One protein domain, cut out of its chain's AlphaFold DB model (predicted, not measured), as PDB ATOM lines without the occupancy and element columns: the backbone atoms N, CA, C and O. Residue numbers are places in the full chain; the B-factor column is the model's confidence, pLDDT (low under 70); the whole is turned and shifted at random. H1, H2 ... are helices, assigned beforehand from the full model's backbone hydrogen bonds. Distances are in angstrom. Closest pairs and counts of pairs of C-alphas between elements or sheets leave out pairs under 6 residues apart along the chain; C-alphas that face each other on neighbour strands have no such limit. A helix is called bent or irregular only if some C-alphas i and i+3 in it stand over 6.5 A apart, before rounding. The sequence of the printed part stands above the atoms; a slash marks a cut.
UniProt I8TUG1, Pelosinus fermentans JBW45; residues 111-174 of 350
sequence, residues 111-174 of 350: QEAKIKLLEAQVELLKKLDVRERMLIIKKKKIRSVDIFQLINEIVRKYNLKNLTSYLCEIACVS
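Overview. This is residues 111 to 174 of the 350 residues of a protein of Pelosinus fermentans JBW45 (UniProt I8TUG1). One long helix, H1, makes the length of this model, and two shorter helices, H2 and H3, sit along one side of it, with the three helix centres making a triangle. The chain folds back after H1 so that H2 packs along it in a helical hairpin, then turns sharply into H3, which crosses H2 at a slant and comes near H1 without clearly touching it. The printed part has 64 residues with three named helices, in the order H1, H2, H3, and no named strand; the class is all helix, with 51 of the 64 residues in the helices. The whole is compact, with a radius of gyration of the C-alphas of 12.3 A, and its outline is a rod, spanning 40 by 20 by 17 A.

Arrangement. The printed part begins with H1, residues 111 to 136, the longest helix. A short link of 7 residues, 137 to 143, joins it to H2, residues 144 to 158. H1 and H2 form a helical hairpin and run opposite ways at a shallow tilt of 28 degrees. They touch, with 6 pairs of C-alphas within 8 A, and the closest are those of Ala 120 and Ile 154, 6.8 A apart. H1 touches H2 with residues 116 to 124 alone. The centres of H1 and H2 are 11.1 A apart. A tight link of 2 residues, Asn 159 and Leu 160, joins H2 to H3, residues 161 to 170. H2 and H3 form a second helical hairpin and run opposite ways at a steep tilt of 40 degrees. They touch, with 6 pairs of C-alphas within 8 A, and H2 touches H3 with residues 151 to 155 alone. Their closest C-alphas are those of Val 155 and Lys 161, 6.0 A apart, and their centres are 10.2 A apart. H1 and H3 are close but not clearly touching, with 1 pair of C-alphas within 8 A, those of Gln 121 and Leu 167, at 7.6 A. These two run the same way at a steep tilt of 43 degrees, with centres 12.7 A apart. In H1 and H2 every pair of O i and N i+4 is within hydrogen-bond range, while in H3 it is 4 of 6.

Along the chain. H1 begins at Gln 111, with its C-alpha at (10.909, -13.057, 37.167), and ends at Ile 136, with its C-alpha at (21.563, 4.624, 6.236). Its 26 residues measure 37.2 A from first to last C-alpha. H2 has 15 residues, from Ser 144 to Tyr 158, and measures 21.1 A; its C-alpha 144 is at (11.203, -7.686, 5.717). H3 has 10 residues, from Lys 161 to Ile 170, and measures 15.4 A; its C-alpha 170 is at (8.020, -4.601, 17.940). H3 is irregular: the C-alphas of Asn 162 and Ser 165 are 7.6 A apart. Residues 171 to 174 follow H3 and belong to no named element.

Size, cuts and confidence. The two C-alphas farthest apart are those of Gln 111 and Lys 139, at 41.1 A. The first and last printed C-alphas, those of Gln 111 and Ser 174, are 29.0 A apart. The printed part has no cut, and neither of its two links between helices is long. The mean pLDDT of the printed part is 79.0. Residues 130 to 141 are under 70, of which 130 to 136 belong to H1. The mean pLDDT is 76 in H1, 87 in H2 and 82 in H3.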
ATOM      1  N   GLN A 111       9.914 -14.118  37.326       84.19
ATOM      2  CA  GLN A 111      10.909 -13.057  37.167       84.19
ATOM      3  C   GLN A 111      11.977 -13.441  36.138       84.19
ATOM      4  O   GLN A 111      12.271 -12.633  35.259       84.19
ATOM      5  N   GLU A 112      12.477 -14.675  36.165       84.50
ATOM      6  CA  GLU A 112      13.421 -15.209  35.179       84.50
ATOM      7  C   GLU A 112      12.838 -15.178  33.762       84.50
ATOM      8  O   GLU A 112      13.480 -14.688  32.830       84.50
ATOM      9  N   ALA A 113      11.583 -15.606  33.591       76.62
ATOM     10  CA  ALA A 113      10.891 -15.518  32.308       76.62
ATOM     11  C   ALA A 113      10.769 -14.065  31.813       76.62
ATOM     12  O   ALA A 113      10.927 -13.796  30.617       76.62
ATOM     13  N   LYS A 114      10.526 -13.113  32.726       82.81
ATOM     14  CA  LYS A 114      10.448 -11.681  32.408       82.81
ATOM     15  C   LYS A 114      11.808 -11.111  32.004       82.81
ATOM     16  O   LYS A 114      11.873 -10.394  31.008       82.81
ATOM     17  N   ILE A 115      12.876 -11.445  32.729       85.75
ATOM     18  CA  ILE A 115      14.251 -11.037  32.405       85.75
ATOM     19  C   ILE A 115      14.623 -11.555  31.017       85.75
ATOM     20  O   ILE A 115      15.004 -10.771  30.152       85.75
ATOM     21  N   LYS A 116      14.387 -12.841  30.754       83.12
ATOM     22  CA  LYS A 116      14.674 -13.471  29.460       83.12
ATOM     23  C   LYS A 116      13.939 -12.805  28.293       83.12
ATOM     24  O   LYS A 116      14.485 -12.652  27.201       83.12
ATOM     25  N   LEU A 117      12.687 -12.406  28.513       81.31
ATOM     26  CA  LEU A 117      11.891 -11.675  27.530       81.31
ATOM     27  C   LEU A 117      12.460 -10.269  27.280       81.31
ATOM     28  O   LEU A 117      12.590  -9.873  26.122       81.31
ATOM     29  N   LEU A 118      12.827  -9.536  28.334       84.56
ATOM     30  CA  LEU A 118      13.427  -8.201  28.227       84.56
ATOM     31  C   LEU A 118      14.789  -8.243  27.520       84.56
ATOM     32  O   LEU A 118      15.053  -7.426  26.640       84.56
ATOM     33  N   GLU A 119      15.629  -9.226  27.837       85.25
ATOM     34  CA  GLU A 119      16.914  -9.437  27.162       85.25
ATOM     35  C   GLU A 119      16.734  -9.662  25.657       85.25
ATOM     36  O   GLU A 119      17.429  -9.043  24.846       85.25
ATOM     37  N   ALA A 120      15.759 -10.488  25.266       77.06
ATOM     38  CA  ALA A 120      15.455 -10.741  23.861       77.06
ATOM     39  C   ALA A 120      14.944  -9.487  23.126       77.06
ATOM     40  O   ALA A 120      15.306  -9.274  21.966       77.06
ATOM     41  N   GLN A 121      14.142  -8.638  23.783       76.44
ATOM     42  CA  GLN A 121      13.704  -7.352  23.222       76.44
ATOM     43  C   GLN A 121      14.888  -6.418  22.970       76.44
ATOM     44  O   GLN A 121      15.025  -5.869  21.876       76.44
ATOM     45  N   VAL A 122      15.759  -6.260  23.969       84.94
ATOM     46  CA  VAL A 122      16.937  -5.393  23.869       84.94
ATOM     47  C   VAL A 122      17.883  -5.899  22.781       84.94
ATOM     48  O   VAL A 122      18.410  -5.095  22.013       84.94
ATOM     49  N   GLU A 123      18.082  -7.215  22.657       85.88
ATOM     50  CA  GLU A 123      18.891  -7.782  21.573       85.88
ATOM     51  C   GLU A 123      18.269  -7.526  20.194       85.88
ATOM     52  O   GLU A 123      18.988  -7.144  19.265       85.88
ATOM     53  N   LEU A 124      16.950  -7.706  20.052       80.31
ATOM     54  CA  LEU A 124      16.241  -7.435  18.802       80.31
ATOM     55  C   LEU A 124      16.420  -5.971  18.383       80.31
ATOM     56  O   LEU A 124      16.854  -5.715  17.260       80.31
ATOM     57  N   LEU A 125      16.141  -5.033  19.292       77.50
ATOM     58  CA  LEU A 125      16.252  -3.596  19.041       77.50
ATOM     59  C   LEU A 125      17.690  -3.195  18.699       77.50
ATOM     60  O   LEU A 125      17.916  -2.574  17.665       77.50
ATOM     61  N   LYS A 126      18.686  -3.650  19.473       79.81
ATOM     62  CA  LYS A 126      20.108  -3.390  19.177       79.81
ATOM     63  C   LYS A 126      20.504  -3.882  17.784       79.81
ATOM     64  O   LYS A 126      21.222  -3.192  17.061       79.81
ATOM     65  N   LYS A 127      20.058  -5.076  17.386       79.12
ATOM     66  CA  LYS A 127      20.368  -5.635  16.060       79.12
ATOM     67  C   LYS A 127      19.647  -4.902  14.930       79.12
ATOM     68  O   LYS A 127      20.226  -4.784  13.847       79.12
ATOM     69  N   LEU A 128      18.423  -4.425  15.155       75.31
ATOM     70  CA  LEU A 128      17.710  -3.575  14.202       75.31
ATOM     71  C   LEU A 128      18.428  -2.232  14.036       75.31
ATOM     72  O   LEU A 128      18.803  -1.915  12.911       75.31
ATOM     73  N   ASP A 129      18.761  -1.542  15.126       75.56
ATOM     74  CA  ASP A 129      19.489  -0.264  15.111       75.56
ATOM     75  C   ASP A 129      20.830  -0.355  14.374       75.56
ATOM     76  O   ASP A 129      21.154   0.480  13.530       75.56
ATOM     77  N   VAL A 130      21.629  -1.390  14.655       69.81
ATOM     78  CA  VAL A 130      22.919  -1.598  13.975       69.81
ATOM     79  C   VAL A 130      22.717  -1.796  12.470       69.81
ATOM     80  O   VAL A 130      23.479  -1.257  11.660       69.81
ATOM     81  N   ARG A 131      21.684  -2.548  12.072       62.47
ATOM     82  CA  ARG A 131      21.356  -2.760  10.657       62.47
ATOM     83  C   ARG A 131      20.836  -1.485  10.005       62.47
ATOM     84  O   ARG A 131      21.261  -1.195   8.890       62.47
ATOM     85  N   GLU A 132      19.986  -0.715  10.680       62.53
ATOM     86  CA  GLU A 132      19.511   0.584  10.199       62.53
ATOM     87  C   GLU A 132      20.674   1.549   9.989       62.53
ATOM     88  O   GLU A 132      20.826   2.073   8.888       62.53
ATOM     89  N   ARG A 133      21.578   1.697  10.965       61.53
ATOM     90  CA  ARG A 133      22.780   2.541  10.837       61.53
ATOM     91  C   ARG A 133      23.660   2.121   9.655       61.53
ATOM     92  O   ARG A 133      24.054   2.967   8.852       61.53
ATOM     93  N   MET A 134      23.909   0.822   9.473       57.88
ATOM     94  CA  MET A 134      24.663   0.313   8.314       57.88
ATOM     95  C   MET A 134      23.957   0.543   6.970       57.88
ATOM     96  O   MET A 134      24.609   0.626   5.925       57.88
ATOM     97  N   LEU A 135      22.628   0.614   6.968       55.66
ATOM     98  CA  LEU A 135      21.819   0.795   5.769       55.66
ATOM     99  C   LEU A 135      21.551   2.265   5.433       55.66
ATOM    100  O   LEU A 135      21.448   2.575   4.248       55.66
ATOM    101  N   ILE A 136      21.540   3.165   6.421       56.97
ATOM    102  CA  ILE A 136      21.563   4.624   6.236       56.97
ATOM    103  C   ILE A 136      22.849   5.023   5.502       56.97
ATOM    104  O   ILE A 136      22.777   5.700   4.477       56.97
ATOM    105  N   ILE A 137      24.004   4.484   5.920       57.31
ATOM    106  CA  ILE A 137      25.290   4.640   5.210       57.31
ATOM    107  C   ILE A 137      25.184   4.165   3.746       57.31
ATOM    108  O   ILE A 137      25.810   4.727   2.852       57.31
ATOM    109  N   LYS A 138      24.356   3.146   3.474       55.47
ATOM    110  CA  LYS A 138      24.153   2.553   2.139       55.47
ATOM    111  C   LYS A 138      22.883   3.039   1.410       55.47
ATOM    112  O   LYS A 138      22.560   2.464   0.367       55.47
ATOM    113  N   LYS A 139      22.163   4.049   1.930       52.00
ATOM    114  CA  LYS A 139      20.855   4.552   1.439       52.00
ATOM    115  C   LYS A 139      19.853   3.443   1.051       52.00
ATOM    116  O   LYS A 139      19.294   3.457  -0.046       52.00
ATOM    117  N   LYS A 140      19.620   2.446   1.912       61.62
ATOM    118  CA  LYS A 140      18.638   1.367   1.657       61.62
ATOM    119  C   LYS A 140      17.716   1.123   2.851       61.62
ATOM    120  O   LYS A 140      18.116   1.302   3.987       61.62
ATOM    121  N   LYS A 141      16.487   0.667   2.592       68.00
ATOM    122  CA  LYS A 141      15.542   0.208   3.627       68.00
ATOM    123  C   LYS A 141      15.831  -1.254   3.999       68.00
ATOM    124  O   LYS A 141      16.193  -2.038   3.116       68.00
ATOM    125  N   ILE A 142      15.656  -1.632   5.271       73.00
ATOM    126  CA  ILE A 142      15.728  -3.039   5.706       73.00
ATOM    127  C   ILE A 142      14.646  -3.842   4.974       73.00
ATOM    128  O   ILE A 142      13.488  -3.424   4.910       73.00
ATOM    129  N   ARG A 143      15.004  -5.006   4.420       82.75
ATOM    130  CA  ARG A 143      14.012  -5.904   3.816       82.75
ATOM    131  C   ARG A 143      13.327  -6.703   4.918       82.75
ATOM    132  O   ARG A 143      13.987  -7.244   5.798       82.75
ATOM    133  N   SER A 144      12.016  -6.876   4.799       84.44
ATOM    134  CA  SER A 144      11.203  -7.686   5.717       84.44
ATOM    135  C   SER A 144      11.730  -9.115   5.894       84.44
ATOM    136  O   SER A 144      11.690  -9.651   6.993       84.44
ATOM    137  N   VAL A 145      12.316  -9.704   4.846       86.69
ATOM    138  CA  VAL A 145      12.969 -11.026   4.898       86.69
ATOM    139  C   VAL A 145      14.099 -11.077   5.933       86.69
ATOM    140  O   VAL A 145      14.198 -12.044   6.685       86.69
ATOM    141  N   ASP A 146      14.916 -10.025   6.007       85.75
ATOM    142  CA  ASP A 146      16.058  -9.955   6.924       85.75
ATOM    143  C   ASP A 146      15.586  -9.786   8.389       85.75
ATOM    144  O   ASP A 146      16.245 -10.250   9.325       85.75
ATOM    145  N   ILE A 147      14.417  -9.158   8.586       86.81
ATOM    146  CA  ILE A 147      13.733  -9.034   9.884       86.81
ATOM    147  C   ILE A 147      13.143 -10.382  10.302       86.81
ATOM    148  O   ILE A 147      13.359 -10.824  11.426       86.81
ATOM    149  N   PHE A 148      12.449 -11.081   9.398       91.38
ATOM    150  CA  PHE A 148      11.877 -12.396   9.694       91.38
ATOM    151  C   PHE A 148      12.944 -13.420  10.078       91.38
ATOM    152  O   PHE A 148      12.739 -14.199  11.009       91.38
ATOM    153  N   GLN A 149      14.095 -13.398   9.401       89.81
ATOM    154  CA  GLN A 149      15.230 -14.236   9.766       89.81
ATOM    155  C   GLN A 149      15.706 -13.941  11.196       89.81
ATOM    156  O   GLN A 149      15.873 -14.870  11.983       89.81
ATOM    157  N   LEU A 150      15.855 -12.662  11.549       88.69
ATOM    158  CA  LEU A 150      16.287 -12.249  12.883       88.69
ATOM    159  C   LEU A 150      15.299 -12.670  13.977       88.69
ATOM    160  O   LEU A 150      15.715 -13.181  15.015       88.69
ATOM    161  N   ILE A 151      13.997 -12.498  13.733       87.88
ATOM    162  CA  ILE A 151      12.949 -12.951  14.656       87.88
ATOM    163  C   ILE A 151      13.059 -14.467  14.860       87.88
ATOM    164  O   ILE A 151      13.056 -14.925  15.998       87.88
ATOM    165  N   ASN A 152      13.215 -15.249  13.786       90.00
ATOM    166  CA  ASN A 152      13.339 -16.707  13.884       90.00
ATOM    167  C   ASN A 152      14.601 -17.130  14.663       90.00
ATOM    168  O   ASN A 152      14.534 -18.034  15.493       90.00
ATOM    169  N   GLU A 153      15.736 -16.457  14.450       88.81
ATOM    170  CA  GLU A 153      16.979 -16.690  15.201       88.81
ATOM    171  C   GLU A 153      16.795 -16.427  16.704       88.81
ATOM    172  O   GLU A 153      17.170 -17.264  17.524       88.81
ATOM    173  N   ILE A 154      16.165 -15.308  17.077       87.06
ATOM    174  CA  ILE A 154      15.912 -14.939  18.480       87.06
ATOM    175  C   ILE A 154      14.912 -15.897  19.133       87.06
ATOM    176  O   ILE A 154      15.142 -16.368  20.248       87.06
ATOM    177  N   VAL A 155      13.830 -16.246  18.430       88.31
ATOM    178  CA  VAL A 155      12.825 -17.203  18.915       88.31
ATOM    179  C   VAL A 155      13.458 -18.566  19.189       88.31
ATOM    180  O   VAL A 155      13.157 -19.168  20.219       88.31
ATOM    181  N   ARG A 156      14.355 -19.038  18.310       87.38
ATOM    182  CA  ARG A 156      15.093 -20.297  18.507       87.38
ATOM    183  C   ARG A 156      16.106 -20.191  19.650       87.38
ATOM    184  O   ARG A 156      16.126 -21.075  20.499       87.38
ATOM    185  N   LYS A 157      16.887 -19.105  19.715       85.31
ATOM    186  CA  LYS A 157      17.926 -18.881  20.739       85.31
ATOM    187  C   LYS A 157      17.352 -18.824  22.158       85.31
ATOM    188  O   LYS A 157      17.900 -19.439  23.063       85.31
ATOM    189  N   TYR A 158      16.235 -18.121  22.349       81.75
ATOM    190  CA  TYR A 158      15.624 -17.925  23.669       81.75
ATOM    191  C   TYR A 158      14.418 -18.840  23.939       81.75
ATOM    192  O   TYR A 158      13.818 -18.765  25.012       81.75
ATOM    193  N   ASN A 159      14.074 -19.734  23.006       81.69
ATOM    194  CA  ASN A 159      12.912 -20.631  23.071       81.69
ATOM    195  C   ASN A 159      11.567 -19.894  23.292       81.69
ATOM    196  O   ASN A 159      10.699 -20.343  24.037       81.69
ATOM    197  N   LEU A 160      11.380 -18.743  22.635       82.44
ATOM    198  CA  LEU A 160      10.240 -17.829  22.832       82.44
ATOM    199  C   LEU A 160       9.082 -18.096  21.851       82.44
ATOM    200  O   LEU A 160       8.557 -17.179  21.219       82.44
ATOM    201  N   LYS A 161       8.675 -19.362  21.690       75.00
ATOM    202  CA  LYS A 161       7.688 -19.781  20.666       75.00
ATOM    203  C   LYS A 161       6.351 -19.023  20.750       75.00
ATOM    204  O   LYS A 161       5.779 -18.667  19.718       75.00
ATOM    205  N   ASN A 162       5.899 -18.702  21.965       79.44
ATOM    206  CA  ASN A 162       4.612 -18.038  22.214       79.44
ATOM    207  C   ASN A 162       4.656 -16.505  22.056       79.44
ATOM    208  O   ASN A 162       3.611 -15.865  22.057       79.44
ATOM    209  N   LEU A 163       5.840 -15.910  21.881       82.75
ATOM    210  CA  LEU A 163       6.032 -14.452  21.792       82.75
ATOM    211  C   LEU A 163       6.285 -13.969  20.360       82.75
ATOM    212  O   LEU A 163       6.646 -12.819  20.133       82.75
ATOM    213  N   THR A 164       6.073 -14.837  19.372       84.56
ATOM    214  CA  THR A 164       6.253 -14.516  17.949       84.56
ATOM    215  C   THR A 164       5.397 -13.332  17.497       84.56
ATOM    216  O   THR A 164       5.903 -12.476  16.775       84.56
ATOM    217  N   SER A 165       4.141 -13.237  17.953       82.56
ATOM    218  CA  SER A 165       3.265 -12.083  17.677       82.56
ATOM    219  C   SER A 165       3.870 -10.782  18.198       82.56
ATOM    220  O   SER A 165       3.992  -9.816  17.455       82.56
ATOM    221  N   TYR A 166       4.333 -10.806  19.446       80.00
ATOM    222  CA  TYR A 166       4.906  -9.653  20.128       80.00
ATOM    223  C   TYR A 166       6.211  -9.172  19.466       80.00
ATOM    224  O   TYR A 166       6.398  -7.982  19.230       80.00
ATOM    225  N   LEU A 167       7.093 -10.098  19.073       83.75
ATOM    226  CA  LEU A 167       8.327  -9.758  18.349       83.75
ATOM    227  C   LEU A 167       8.050  -9.192  16.947       83.75
ATOM    228  O   LEU A 167       8.787  -8.322  16.483       83.75
ATOM    229  N   CYS A 168       6.993  -9.659  16.271       87.31
ATOM    230  CA  CYS A 168       6.567  -9.097  14.987       87.31
ATOM    231  C   CYS A 168       6.013  -7.672  15.141       87.31
ATOM    232  O   CYS A 168       6.307  -6.826  14.298       87.31
ATOM    233  N   GLU A 169       5.258  -7.404  16.211       83.81
ATOM    234  CA  GLU A 169       4.735  -6.070  16.533       83.81
ATOM    235  C   GLU A 169       5.865  -5.078  16.823       83.81
ATOM    236  O   GLU A 169       5.904  -4.022  16.197       83.81
ATOM    237  N   ILE A 170       6.840  -5.445  17.669       83.12
ATOM    238  CA  ILE A 170       8.020  -4.601  17.940       83.12
ATOM    239  C   ILE A 170       8.769  -4.273  16.647       83.12
ATOM    240  O   ILE A 170       9.145  -3.130  16.407       83.12
ATOM    241  N   ALA A 171       8.983  -5.278  15.798       81.81
ATOM    242  CA  ALA A 171       9.712  -5.104  14.550       81.81
ATOM    243  C   ALA A 171       8.862  -4.491  13.418       81.81
ATOM    244  O   ALA A 171       9.346  -4.397  12.288       81.81
ATOM    245  N   CYS A 172       7.611  -4.096  13.693       83.88
ATOM    246  CA  CYS A 172       6.678  -3.500  12.732       83.88
ATOM    247  C   CYS A 172       6.482  -4.340  11.451       83.88
ATOM    248  O   CYS A 172       6.407  -3.809  10.341       83.88
ATOM    249  N   VAL A 173       6.404  -5.670  11.584       88.06
ATOM    250  CA  VAL A 173       6.197  -6.602  10.463       88.06
ATOM    251  C   VAL A 173       4.957  -7.475  10.655       88.06
ATOM    252  O   VAL A 173       4.553  -7.803  11.766       88.06
ATOM    253  N   SER A 174       4.346  -7.908   9.550       89.75
ATOM    254  CA  SER A 174       3.155  -8.758   9.602       89.75
ATOM    255  C   SER A 174       3.470 -10.162  10.130       89.75
ATOM    256  O   SER A 174       4.336 -10.854   9.581       89.75
TER     257      SER A 174